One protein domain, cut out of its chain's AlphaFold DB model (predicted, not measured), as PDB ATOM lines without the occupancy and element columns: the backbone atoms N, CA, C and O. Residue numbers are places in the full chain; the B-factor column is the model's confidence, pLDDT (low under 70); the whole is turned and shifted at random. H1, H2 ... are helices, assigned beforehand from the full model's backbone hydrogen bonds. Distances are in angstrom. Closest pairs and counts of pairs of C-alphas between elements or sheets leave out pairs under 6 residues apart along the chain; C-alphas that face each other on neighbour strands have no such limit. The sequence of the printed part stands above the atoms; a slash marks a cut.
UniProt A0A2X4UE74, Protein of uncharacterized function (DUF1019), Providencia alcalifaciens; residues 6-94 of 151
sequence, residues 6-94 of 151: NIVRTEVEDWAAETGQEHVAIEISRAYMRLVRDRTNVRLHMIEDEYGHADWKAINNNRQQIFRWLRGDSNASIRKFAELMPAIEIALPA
ATOM      1  N   ASN A   6     172.225 180.944 150.480       92.62
ATOM      2  CA  ASN A   6     173.357 181.802 150.815       92.62
ATOM      3  C   ASN A   6     174.129 182.216 149.562       92.62
ATOM      4  O   ASN A   6     174.449 183.392 149.427       92.62
ATOM      5  N   ILE A   7     174.333 181.300 148.609       92.94
ATOM      6  CA  ILE A   7     174.949 181.630 147.313       92.94
ATOM      7  C   ILE A   7     174.089 182.660 146.578       92.94
ATOM      8  O   ILE A   7     174.604 183.650 146.063       92.94
ATOM      9  N   VAL A   8     172.765 182.469 146.576       95.44
ATOM     10  CA  VAL A   8     171.843 183.434 145.962       95.44
ATOM     11  C   VAL A   8     171.933 184.794 146.649       95.44
ATOM     12  O   VAL A   8     171.976 185.815 145.966       95.44
ATOM     13  N   ARG A   9     171.953 184.824 147.988       96.44
ATOM     14  CA  ARG A   9     172.073 186.070 148.753       96.44
ATOM     15  C   ARG A   9     173.331 186.832 148.356       96.44
ATOM     16  O   ARG A   9     173.216 187.994 147.982       96.44
ATOM     17  N   THR A  10     174.480 186.160 148.364       96.50
ATOM     18  CA  THR A  10     175.763 186.747 147.965       96.50
ATOM     19  C   THR A  10     175.715 187.286 146.539       96.50
ATOM     20  O   THR A  10     176.055 188.439 146.316       96.50
ATOM     21  N   GLU A  11     175.201 186.518 145.577       96.31
ATOM     22  CA  GLU A  11     175.135 186.971 144.181       96.31
ATOM     23  C   GLU A  11     174.193 188.168 143.973       96.31
ATOM     24  O   GLU A  11     174.478 189.040 143.152       96.31
ATOM     25  N   VAL A  12     173.091 188.253 144.726       97.62
ATOM     26  CA  VAL A  12     172.195 189.422 144.702       97.62
ATOM     27  C   VAL A  12     172.843 190.639 145.375       97.62
ATOM     28  O   VAL A  12     172.654 191.762 144.907       97.62
ATOM     29  N   GLU A  13     173.608 190.446 146.452       97.94
ATOM     30  CA  GLU A  13     174.357 191.525 147.108       97.94
ATOM     31  C   GLU A  13     175.480 192.068 146.223       97.94
ATOM     32  O   GLU A  13     175.577 193.285 146.062       97.94
ATOM     33  N   ASP A  14     176.254 191.190 145.589       97.69
ATOM     34  CA  ASP A  14     177.311 191.567 144.651       97.69
ATOM     35  C   ASP A  14     176.733 192.292 143.433       97.69
ATOM     36  O   ASP A  14     177.261 193.319 143.002       97.69
ATOM     37  N   TRP A  15     175.600 191.814 142.905       97.88
ATOM     38  CA  TRP A  15     174.898 192.510 141.829       97.88
ATOM     39  C   TRP A  15     174.483 193.920 142.256       97.88
ATOM     40  O   TRP A  15     174.720 194.891 141.539       97.88
ATOM     41  N   ALA A  16     173.932 194.056 143.461       98.12
ATOM     42  CA  ALA A  16     173.534 195.349 143.999       98.12
ATOM     43  C   ALA A  16     174.720 196.281 144.280       98.12
ATOM     44  O   ALA A  16     174.550 197.498 144.191       98.12
ATOM     45  N   ALA A  17     175.890 195.743 144.627       97.81
ATOM     46  CA  ALA A  17     177.111 196.522 144.809       97.81
ATOM     47  C   ALA A  17     177.619 197.103 143.480       97.81
ATOM     48  O   ALA A  17     178.098 198.235 143.456       97.81
ATOM     49  N   GLU A  18     177.466 196.365 142.379       96.31
ATOM     50  CA  GLU A  18     177.898 196.793 141.043       96.31
ATOM     51  C   GLU A  18     176.921 197.766 140.371       96.31
ATOM     52  O   GLU A  18     177.347 198.758 139.784       96.31
ATOM     53  N   THR A  19     175.614 197.493 140.436       96.81
ATOM     54  CA  THR A  19     174.600 198.243 139.663       96.81
ATOM     55  C   THR A  19     173.694 199.127 140.516       96.81
ATOM     56  O   THR A  19     172.863 199.863 139.989       96.81
ATOM     57  N   GLY A  20     173.805 199.038 141.840       98.06
ATOM     58  CA  GLY A  20     172.922 199.706 142.790       98.06
ATOM     59  C   GLY A  20     171.680 198.882 143.153       98.06
ATOM     60  O   GLY A  20     171.083 198.186 142.331       98.06
ATOM     61  N   GLN A  21     171.246 199.004 144.413       98.31
ATOM     62  CA  GLN A  21     170.077 198.289 144.952       98.31
ATOM     63  C   GLN A  21     168.768 198.625 144.228       98.31
ATOM     64  O   GLN A  21     167.875 197.785 144.160       98.31
ATOM     65  N   GLU A  22     168.622 199.857 143.737       98.06
ATOM     66  CA  GLU A  22     167.418 200.278 143.015       98.06
ATOM     67  C   GLU A  22     167.255 199.505 141.706       98.06
ATOM     68  O   GLU A  22     166.189 198.940 141.475       98.06
ATOM     69  N   HIS A  23     168.328 199.387 140.919       98.12
ATOM     70  CA  HIS A  23     168.327 198.613 139.681       98.12
ATOM     71  C   HIS A  23     167.930 197.152 139.930       98.12
ATOM     72  O   HIS A  23     166.992 196.645 139.319       98.12
ATOM     73  N   VAL A  24     168.571 196.503 140.908       98.44
ATOM     74  CA  VAL A  24     168.252 195.118 141.297       98.44
ATOM     75  C   VAL A  24     166.787 194.972 141.714       98.44
ATOM     76  O   VAL A  24     166.107 194.024 141.319       98.44
ATOM     77  N   ALA A  25     166.270 195.919 142.501       98.25
ATOM     78  CA  ALA A  25     164.883 195.894 142.946       98.25
ATOM     79  C   ALA A  25     163.892 196.065 141.790       98.25
ATOM     80  O   ALA A  25     162.850 195.407 141.800       98.25
ATOM     81  N   ILE A  26     164.205 196.913 140.804       98.12
ATOM     82  CA  ILE A  26     163.398 197.095 139.593       98.12
ATOM     83  C   ILE A  26     163.335 195.784 138.807       98.12
ATOM     84  O   ILE A  26     162.239 195.297 138.532       98.12
ATOM     85  N   GLU A  27     164.480 195.168 138.519       98.12
ATOM     86  CA  GLU A  27     164.540 193.941 137.716       98.12
ATOM     87  C   GLU A  27     163.828 192.762 138.397       98.12
ATOM     88  O   GLU A  27     162.997 192.091 137.774       98.12
ATOM     89  N   ILE A  28     164.039 192.560 139.704       98.06
ATOM     90  CA  ILE A  28     163.313 191.536 140.475       98.06
ATOM     91  C   ILE A  28     161.809 191.836 140.500       98.06
ATOM     92  O   ILE A  28     161.001 190.919 140.349       98.06
ATOM     93  N   SER A  29     161.405 193.102 140.666       97.38
ATOM     94  CA  SER A  29     159.985 193.479 140.682       97.38
ATOM     95  C   SER A  29     159.320 193.218 139.330       97.38
ATOM     96  O   SER A  29     158.243 192.622 139.295       97.38
ATOM     97  N   ARG A  30     159.966 193.586 138.213       95.75
ATOM     98  CA  ARG A  30     159.474 193.301 136.854       95.75
ATOM     99  C   ARG A  30     159.319 191.801 136.629       95.75
ATOM    100  O   ARG A  30     158.268 191.356 136.167       95.75
ATOM    101  N   ALA A  31     160.332 191.012 136.986       96.44
ATOM    102  CA  ALA A  31     160.279 189.559 136.868       96.44
ATOM    103  C   ALA A  31     159.159 188.950 137.728       96.44
ATOM    104  O   ALA A  31     158.389 188.118 137.247       96.44
ATOM    105  N   TYR A  32     159.008 189.409 138.971       95.75
ATOM    106  CA  TYR A  32     157.962 188.948 139.880       95.75
ATOM    107  C   TYR A  32     156.558 189.236 139.331       95.75
ATOM    108  O   TYR A  32     155.707 188.348 139.335       95.75
ATOM    109  N   MET A  33     156.321 190.428 138.774       92.44
ATOM    110  CA  MET A  33     155.020 190.780 138.187       92.44
ATOM    111  C   MET A  33     154.655 189.948 136.955       92.44
ATOM    112  O   MET A  33     153.472 189.738 136.700       92.44
ATOM    113  N   ARG A  34     155.641 189.427 136.212       91.81
ATOM    114  CA  ARG A  34     155.394 188.482 135.104       91.81
ATOM    115  C   ARG A  34     154.951 187.102 135.595       91.81
ATOM    116  O   ARG A  34     154.289 186.376 134.859       91.81
ATOM    117  N   LEU A  35     155.336 186.728 136.814       91.44
ATOM    118  CA  LEU A  35     155.057 185.413 137.391       91.44
ATOM    119  C   LEU A  35     153.746 185.368 138.173       91.44
ATOM    120  O   LEU A  35     153.080 184.330 138.208       91.44
ATOM    121  N   VAL A  36     153.375 186.471 138.820       87.06
ATOM    122  CA  VAL A  36     152.162 186.509 139.630       87.06
ATOM    123  C   VAL A  36     150.918 186.524 138.744       87.06
ATOM    124  O   VAL A  36     150.690 187.447 137.968       87.06
ATOM    125  N   ARG A  37     150.066 185.509 138.924       77.44
ATOM    126  CA  ARG A  37     148.764 185.400 138.249       77.44
ATOM    127  C   ARG A  37     147.638 186.133 138.981       77.44
ATOM    128  O   ARG A  37     146.741 186.651 138.329       77.44
ATOM    129  N   ASP A  38     147.695 186.188 140.313       75.81
ATOM    130  CA  ASP A  38     146.697 186.843 141.167       75.81
ATOM    131  C   ASP A  38     147.313 188.039 141.904       75.81
ATOM    132  O   ASP A  38     148.234 187.894 142.707       75.81
ATOM    133  N   ARG A  39     146.792 189.236 141.623       71.50
ATOM    134  CA  ARG A  39     147.324 190.511 142.123       71.50
ATOM    135  C   ARG A  39     146.784 190.913 143.501       71.50
ATOM    136  O   ARG A  39     147.184 191.953 144.014       71.50
ATOM    137  N   THR A  40     145.893 190.128 144.107       67.75
ATOM    138  CA  THR A  40     145.199 190.508 145.353       67.75
ATOM    139  C   THR A  40     146.048 190.360 146.620       67.75
ATOM    140  O   THR A  40     145.776 191.036 147.611       67.75
ATOM    141  N   ASN A  41     147.105 189.537 146.599       69.06
ATOM    142  CA  ASN A  41     147.993 189.321 147.749       69.06
ATOM    143  C   ASN A  41     149.472 189.236 147.331       69.06
ATOM    144  O   ASN A  41     150.176 188.257 147.597       69.06
ATOM    145  N   VAL A  42     149.934 190.263 146.617       81.81
ATOM    146  CA  VAL A  42     151.323 190.369 146.155       81.81
ATOM    147  C   VAL A  42     152.262 190.866 147.246       81.81
ATOM    148  O   VAL A  42     151.925 191.741 148.039       81.81
ATOM    149  N   ARG A  43     153.487 190.333 147.258       87.88
ATOM    150  CA  ARG A  43     154.543 190.781 148.183       87.88
ATOM    151  C   ARG A  43     155.253 192.042 147.731       87.88
ATOM    152  O   ARG A  43     155.745 192.799 148.563       87.88
ATOM    153  N   LEU A  44     155.334 192.224 146.421       94.56
ATOM    154  CA  LEU A  44     155.925 193.390 145.788       94.56
ATOM    155  C   LEU A  44     154.816 194.212 145.139       94.56
ATOM    156  O   LEU A  44     153.831 193.665 144.648       94.56
ATOM    157  N   HIS A  45     154.975 195.526 145.150       94.06
ATOM    158  CA  HIS A  45     154.065 196.451 144.492       94.06
ATOM    159  C   HIS A  45     154.372 196.532 142.999       94.06
ATOM    160  O   HIS A  45     155.517 196.345 142.584       94.06
ATOM    161  N   MET A  46     153.353 196.816 142.195       93.44
ATOM    162  CA  MET A  46     153.539 197.157 140.788       93.44
ATOM    163  C   MET A  46     154.329 198.464 140.707       93.44
ATOM    164  O   MET A  46     154.011 199.412 141.419       93.44
ATOM    165  N   ILE A  47     155.388 198.476 139.903       95.44
ATOM    166  CA  ILE A  47     156.334 199.600 139.833       95.44
ATOM    167  C   ILE A  47     156.183 200.442 138.571       95.44
ATOM    168  O   ILE A  47     156.809 201.489 138.471       95.44
ATOM    169  N   GLU A  48     155.385 199.974 137.616       93.88
ATOM    170  CA  GLU A  48     155.137 200.617 136.331       93.88
ATOM    171  C   GLU A  48     153.656 200.452 135.987       93.88
ATOM    172  O   GLU A  48     153.079 199.391 136.248       93.88
ATOM    173  N   ASP A  49     153.038 201.494 135.434       90.19
ATOM    174  CA  ASP A  49     151.696 201.388 134.856       90.19
ATOM    175  C   ASP A  49     151.728 200.723 133.464       90.19
ATOM    176  O   ASP A  49     152.777 200.323 132.953       90.19
ATOM    177  N   GLU A  50     150.563 200.584 132.830       87.69
ATOM    178  CA  GLU A  50     150.444 199.977 131.496       87.69
ATOM    179  C   GLU A  50     151.125 200.779 130.372       87.69
ATOM    180  O   GLU A  50     151.363 200.239 129.291       87.69
ATOM    181  N   TYR A  51     151.480 202.038 130.636       90.62
ATOM    182  CA  TYR A  51     152.184 202.931 129.718       90.62
ATOM    183  C   TYR A  51     153.691 203.013 130.015       90.62
ATOM    184  O   TYR A  51     154.421 203.704 129.305       90.62
ATOM    185  N   GLY A  52     154.172 202.295 131.034       86.88
ATOM    186  CA  GLY A  52     155.575 202.283 131.442       86.88
ATOM    187  C   GLY A  52     155.983 203.462 132.329       86.88
ATOM    188  O   GLY A  52     157.179 203.697 132.506       86.88
ATOM    189  N   HIS A  53     155.037 204.213 132.900       93.25
ATOM    190  CA  HIS A  53     155.377 205.254 133.867       93.25
ATOM    191  C   HIS A  53     155.760 204.636 135.208       93.25
ATOM    192  O   HIS A  53     155.010 203.847 135.783       93.25
ATOM    193  N   ALA A  54     156.919 205.038 135.725       95.25
ATOM    194  CA  ALA A  54     157.448 204.529 136.979       95.25
ATOM    195  C   ALA A  54     156.688 205.071 138.205       95.25
ATOM    196  O   ALA A  54     156.570 206.283 138.403       95.25
ATOM    197  N   ASP A  55     156.274 204.167 139.092       97.00
ATOM    198  CA  ASP A  55     155.878 204.479 140.464       97.00
ATOM    199  C   ASP A  55     157.116 204.422 141.374       97.00
ATOM    200  O   ASP A  55     157.485 203.388 141.942       97.00
ATOM    201  N   TRP A  56     157.759 205.577 141.540       96.12
ATOM    202  CA  TRP A  56     158.951 205.735 142.379       96.12
ATOM    203  C   TRP A  56     158.735 205.323 143.840       96.12
ATOM    204  O   TRP A  56     159.658 204.832 144.499       96.12
ATOM    205  N   LYS A  57     157.514 205.481 144.367       97.31
ATOM    206  CA  LYS A  57     157.192 205.079 145.739       97.31
ATOM    207  C   LYS A  57     157.150 203.557 145.843       97.31
ATOM    208  O   LYS A  57     157.730 203.000 146.780       97.31
ATOM    209  N   ALA A  58     156.512 202.886 144.886       97.06
ATOM    210  CA  ALA A  58     156.489 201.430 144.809       97.06
ATOM    211  C   ALA A  58     157.899 200.844 144.642       97.06
ATOM    212  O   ALA A  58     158.249 199.905 145.362       97.06
ATOM    213  N   ILE A  59     158.735 201.437 143.782       98.06
ATOM    214  CA  ILE A  59     160.138 201.029 143.585       98.06
ATOM    215  C   ILE A  59     160.909 201.088 144.906       98.06
ATOM    216  O   ILE A  59     161.519 200.098 145.320       98.06
ATOM    217  N   ASN A  60     160.845 202.217 145.616       98.19
ATOM    218  CA  ASN A  60     161.557 202.375 146.882       98.19
ATOM    219  C   ASN A  60     161.049 201.402 147.963       98.19
ATOM    220  O   ASN A  60     161.854 200.825 148.699       98.19
ATOM    221  N   ASN A  61     159.735 201.165 148.035       98.12
ATOM    222  CA  ASN A  61     159.153 200.191 148.961       98.12
ATOM    223  C   ASN A  61     159.616 198.763 148.649       98.12
ATOM    224  O   ASN A  61     160.024 198.036 149.556       98.12
ATOM    225  N   ASN A  62     159.594 198.359 147.378       98.25
ATOM    226  CA  ASN A  62     160.065 197.042 146.958       98.25
ATOM    227  C   ASN A  62     161.551 196.870 147.257       98.25
ATOM    228  O   ASN A  62     161.932 195.864 147.851       98.25
ATOM    229  N   ARG A  63     162.379 197.876 146.947       98.62
ATOM    230  CA  ARG A  63     163.807 197.881 147.282       98.62
ATOM    231  C   ARG A  63     164.025 197.644 148.775       98.62
ATOM    232  O   ARG A  63     164.755 196.732 149.152       98.62
ATOM    233  N   GLN A  64     163.358 198.406 149.639       98.25
ATOM    234  CA  GLN A  64     163.483 198.213 151.086       98.25
ATOM    235  C   GLN A  64     163.044 196.811 151.525       98.25
ATOM    236  O   GLN A  64     163.727 196.181 152.330       98.25
ATOM    237  N   GLN A  65     161.926 196.302 151.002       97.94
ATOM    238  CA  GLN A  65     161.417 194.977 151.355       97.94
ATOM    239  C   GLN A  65     162.360 193.852 150.925       97.94
ATOM    240  O   GLN A  65     162.733 193.034 151.769       97.94
ATOM    241  N   ILE A  66     162.784 193.849 149.660       98.31
ATOM    242  CA  ILE A  66     163.680 192.840 149.084       98.31
ATOM    243  C   ILE A  66     164.975 192.778 149.891       98.31
ATOM    244  O   ILE A  66     165.313 191.721 150.419       98.31
ATOM    245  N   PHE A  67     165.662 193.911 150.076       98.44
ATOM    246  CA  PHE A  67     166.954 193.928 150.770       98.44
ATOM    247  C   PHE A  67     166.834 193.679 152.279       98.44
ATOM    248  O   PHE A  67     167.765 193.159 152.894       98.44
ATOM    249  N   ARG A  68     165.680 193.977 152.889       98.12
ATOM    250  CA  ARG A  68     165.400 193.587 154.278       98.12
ATOM    251  C   ARG A  68     165.202 192.079 154.425       98.12
ATOM    252  O   ARG A  68     165.612 191.516 155.437       98.12
ATOM    253  N   TRP A  69     164.550 191.417 153.470       97.88
ATOM    254  CA  TRP A  69     164.375 189.959 153.508       97.88
ATOM    255  C   TRP A  69     165.661 189.221 153.144       97.88
ATOM    256  O   TRP A  69     165.979 188.231 153.795       97.88
ATOM    257  N   LEU A  70     166.412 189.750 152.174       97.56
ATOM    258  CA  LEU A  70     167.735 189.278 151.767       97.56
ATOM    259  C   LEU A  70     168.670 189.135 152.978       97.56
ATOM    260  O   LEU A  70     169.166 188.045 153.235       97.56
ATOM    261  N   ARG A  71     168.822 190.215 153.758       96.88
ATOM    262  CA  ARG A  71     169.727 190.296 154.923       96.88
ATOM    263  C   ARG A  71     169.142 189.751 156.225       96.88
ATOM    264  O   ARG A  71     169.788 189.805 157.264       96.88
ATOM    265  N   GLY A  72     167.877 189.341 156.217       96.00
ATOM    266  CA  GLY A  72     167.186 188.927 157.430       96.00
ATOM    267  C   GLY A  72     167.333 187.432 157.694       96.00
ATOM    268  O   GLY A  72     166.982 186.620 156.840       96.00
ATOM    269  N   ASP A  73     167.709 187.068 158.918       94.44
ATOM    270  CA  ASP A  73     167.867 185.659 159.326       94.44
ATOM    271  C   ASP A  73     166.651 185.076 160.054       94.44
ATOM    272  O   ASP A  73     166.622 183.903 160.419       94.44
ATOM    273  N   SER A  74     165.593 185.869 160.244       96.75
ATOM    274  CA  SER A  74     164.341 185.334 160.780       96.75
ATOM    275  C   SER A  74     163.713 184.333 159.801       96.75
ATOM    276  O   SER A  74     163.725 184.551 158.587       96.75
ATOM    277  N   ASN A  75     163.041 183.298 160.315       95.56
ATOM    278  CA  ASN A  75     162.277 182.347 159.492       95.56
ATOM    279  C   ASN A  75     161.288 183.044 158.540       95.56
ATOM    280  O   ASN A  75     161.029 182.568 157.437       95.56
ATOM    281  N   ALA A  76     160.723 184.181 158.957       94.81
ATOM    282  CA  ALA A  76     159.838 184.974 158.117       94.81
ATOM    283  C   ALA A  76     160.587 185.645 156.954       94.81
ATOM    284  O   ALA A  76     160.079 185.635 155.837       94.81
ATOM    285  N   SER A  77     161.774 186.203 157.198       95.12
ATOM    286  CA  SER A  77     162.625 186.802 156.161       95.12
ATOM    287  C   SER A  77     163.123 185.755 155.170       95.12
ATOM    288  O   SER A  77     162.997 185.968 153.969       95.12
ATOM    289  N   ILE A  78     163.587 184.599 155.659       94.31
ATOM    290  CA  ILE A  78     164.068 183.495 154.817       94.31
ATOM    291  C   ILE A  78     162.951 182.998 153.896       94.31
ATOM    292  O   ILE A  78     163.144 182.945 152.686       94.31
ATOM    293  N   ARG A  79     161.752 182.718 154.434       94.06
ATOM    294  CA  ARG A  79     160.589 182.341 153.607       94.06
ATOM    295  C   ARG A  79     160.240 183.423 152.588       94.06
ATOM    296  O   ARG A  79     159.934 183.114 151.442       94.06
ATOM    297  N   LYS A  80     160.313 184.697 152.991       94.62
ATOM    298  CA  LYS A  80     160.022 185.822 152.098       94.62
ATOM    299  C   LYS A  80     160.990 185.961 150.950       94.62
ATOM    300  O   LYS A  80     160.544 186.177 149.830       94.62
ATOM    301  N   PHE A  81     162.270 185.786 151.222       95.38
ATOM    302  CA  PHE A  81     163.289 185.788 150.196       95.38
ATOM    303  C   PHE A  81     163.184 184.549 149.292       95.38
ATOM    304  O   PHE A  81     163.201 184.687 148.075       95.38
ATOM    305  N   ALA A  82     162.963 183.362 149.867       93.12
ATOM    306  CA  ALA A  82     162.809 182.117 149.116       93.12
ATOM    307  C   ALA A  82     161.635 182.158 148.117       93.12
ATOM    308  O   ALA A  82     161.735 181.637 147.012       93.12
ATOM    309  N   GLU A  83     160.531 182.822 148.458       92.31
ATOM    310  CA  GLU A  83     159.403 182.999 147.534       92.31
ATOM    311  C   GLU A  83     159.714 183.918 146.341       92.31
ATOM    312  O   GLU A  83     159.028 183.847 145.323       92.31
ATOM    313  N   LEU A  84     160.749 184.759 146.433       95.06
ATOM    314  CA  LEU A  84     161.217 185.572 145.309       95.06
ATOM    315  C   LEU A  84     162.138 184.798 144.360       95.06
ATOM    316  O   LEU A  84     162.452 185.324 143.294       95.06
ATOM    317  N   MET A  85     162.551 183.569 144.692       93.81
ATOM    318  CA  MET A  85     163.520 182.806 143.895       93.81
ATOM    319  C   MET A  85     163.168 182.701 142.407       93.81
ATOM    320  O   MET A  85     164.031 183.030 141.594       93.81
ATOM    321  N   PRO A  86     161.923 182.370 142.010       93.56
ATOM    322  CA  PRO A  86     161.573 182.321 140.593       93.56
ATOM    323  C   PRO A  86     161.755 183.667 139.873       93.56
ATOM    324  O   PRO A  86     162.145 183.703 138.710       93.56
ATOM    325  N   ALA A  87     161.499 184.786 140.559       96.25
ATOM    326  CA  ALA A  87     161.708 186.120 140.001       96.25
ATOM    327  C   ALA A  87     163.200 186.470 139.917       96.25
ATOM    328  O   ALA A  87     163.640 187.030 138.918       96.25
ATOM    329  N   ILE A  88     163.979 186.104 140.939       96.31
ATOM    330  CA  ILE A  88     165.433 186.297 140.976       96.31
ATOM    331  C   ILE A  88     166.107 185.529 139.833       96.31
ATOM    332  O   ILE A  88     166.948 186.091 139.144       96.31
ATOM    333  N   GLU A  89     165.704 184.284 139.572       93.38
ATOM    334  CA  GLU A  89     166.248 183.490 138.462       93.38
ATOM    335  C   GLU A  89     166.015 184.122 137.087       93.38
ATOM    336  O   GLU A  89     166.864 183.999 136.209       93.38
ATOM    337  N   ILE A  90     164.870 184.782 136.892       93.62
ATOM    338  CA  ILE A  90     164.546 185.481 135.641       93.62
ATOM    339  C   ILE A  90     165.298 186.812 135.540       93.62
ATOM    340  O   ILE A  90     165.684 187.209 134.445       93.62
ATOM    341  N   ALA A  91     165.464 187.513 136.663       96.62
ATOM    342  CA  ALA A  91     166.052 188.848 136.707       96.62
ATOM    343  C   ALA A  91     167.587 188.841 136.653       96.62
ATOM    344  O   ALA A  91     168.186 189.798 136.169       96.62
ATOM    345  N   LEU A  92     168.231 187.798 137.180       93.62
ATOM    346  CA  LEU A  92     169.684 187.765 137.290       93.62
ATOM    347  C   LEU A  92     170.373 187.769 135.918       93.62
ATOM    348  O   LEU A  92     169.990 187.006 135.025       93.62
ATOM    349  N   PRO A  93     171.478 188.522 135.776       91.69
ATOM    350  CA  PRO A  93     172.386 188.360 134.650       91.69
ATOM    351  C   PRO A  93     172.853 186.905 134.504       91.69
ATOM    352  O   PRO A  93     173.130 186.222 135.494       91.69
ATOM    353  N   ALA A  94     172.999 186.441 133.259       86.31
ATOM    354  CA  ALA A  94     173.315 185.043 132.948       86.31
ATOM    355  C   ALA A  94     174.589 184.526 133.645       86.31
ATOM    356  O   ALA A  94     174.617 183.387 134.110       86.31
TER     357      ALA A  94
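AT A GLANCE: This is residues 6 to 94 of the 151 residues of the protein "Protein of uncharacterized function (DUF1019)" of Providencia alcalifaciens (UniProt A0A2X4UE74). Five helices make a small, crossed cluster round H2, which lies in the middle: H3 crosses it nearly at a right angle, and the short H5 packs on it from another side. H1 meets the first part of H2 as a V, H4 makes a second V with the last part of H3, and a long stretch with no named element, residues 36 to 55, joins H2 to H3. The printed part has 89 residues, with five named helices in the order H1, H2, H3, H4, H5 and no named strand; its class is all helix. It is compact, with a radius of gyration of the C-alphas of 12.4 A and spans of 36 by 28 by 24 A.

IN THESE COORDINATES: H1, residues 6 to 19, begins at C-alpha 6, at (173.357, 181.802, 150.815), and is 19.9 A long from first to last C-alpha. After Gly 20, H2 holds residues 21 to 35 and is 21.2 A long. H3, residues 56 to 70, begins at C-alpha 56, at (158.951, 205.735, 142.379), and is 20.9 A long. H4 holds residues 75 to 82 and is 10.4 A long. H5, residues 85 to 91, is 9.7 A long and ends at C-alpha 91, at (166.052, 188.848, 136.707).

HOW THE PARTS SIT: H2 is the hub, touching H1, H3 and H5. H2 and H3 touch and stand about perpendicular, at 88 degrees; their closest C-alphas, those of Ala 25 and Arg 63, are 4.9 A apart. H5 touches H2, with the closest C-alphas, those of Tyr 32 and Ala 87, 4.7 A apart. These two run opposite ways at a steep tilt of 69 degrees, only just short of about perpendicular. H1 touches H2 with residues 12 to 16 alone, at a steep tilt of 59 degrees, opposite ways; the closest C-alphas, those of Ala 16 and Val 24, are 5.9 A apart. H3 touches H4 with residues 66 to 70 alone, at a steep tilt of 64 degrees, opposite ways; the closest C-alphas, those of Trp 69 and Ser 77, are 4.5 A apart. The helix packing is mostly crossed, with 0 of these 4 touching pairs at a shallow tilt. H1 and H3 are close but not clearly touching, with the C-alphas of Arg 9 and Leu 70 closest at 6.2 A. H4 and H5 meet only through their link. H1 and H5 are only just apart, their closest C-alphas being 8.3 A apart. In H1, H2, H3, H4 and H5 every O i to N i+4 pair is within hydrogen-bond range.

THE WHOLE: The two C-alphas farthest apart, those of Tyr 51 and Ser 74, are 37.7 A apart. The printed part has no cut. The link from H2 to H3 is long, with 20 residues, while the links H1 to H2, H3 to H4 and H4 to H5 are tight. The mean pLDDT of the printed part is 93.9, and residues 40 to 41, in the long link, are under 70.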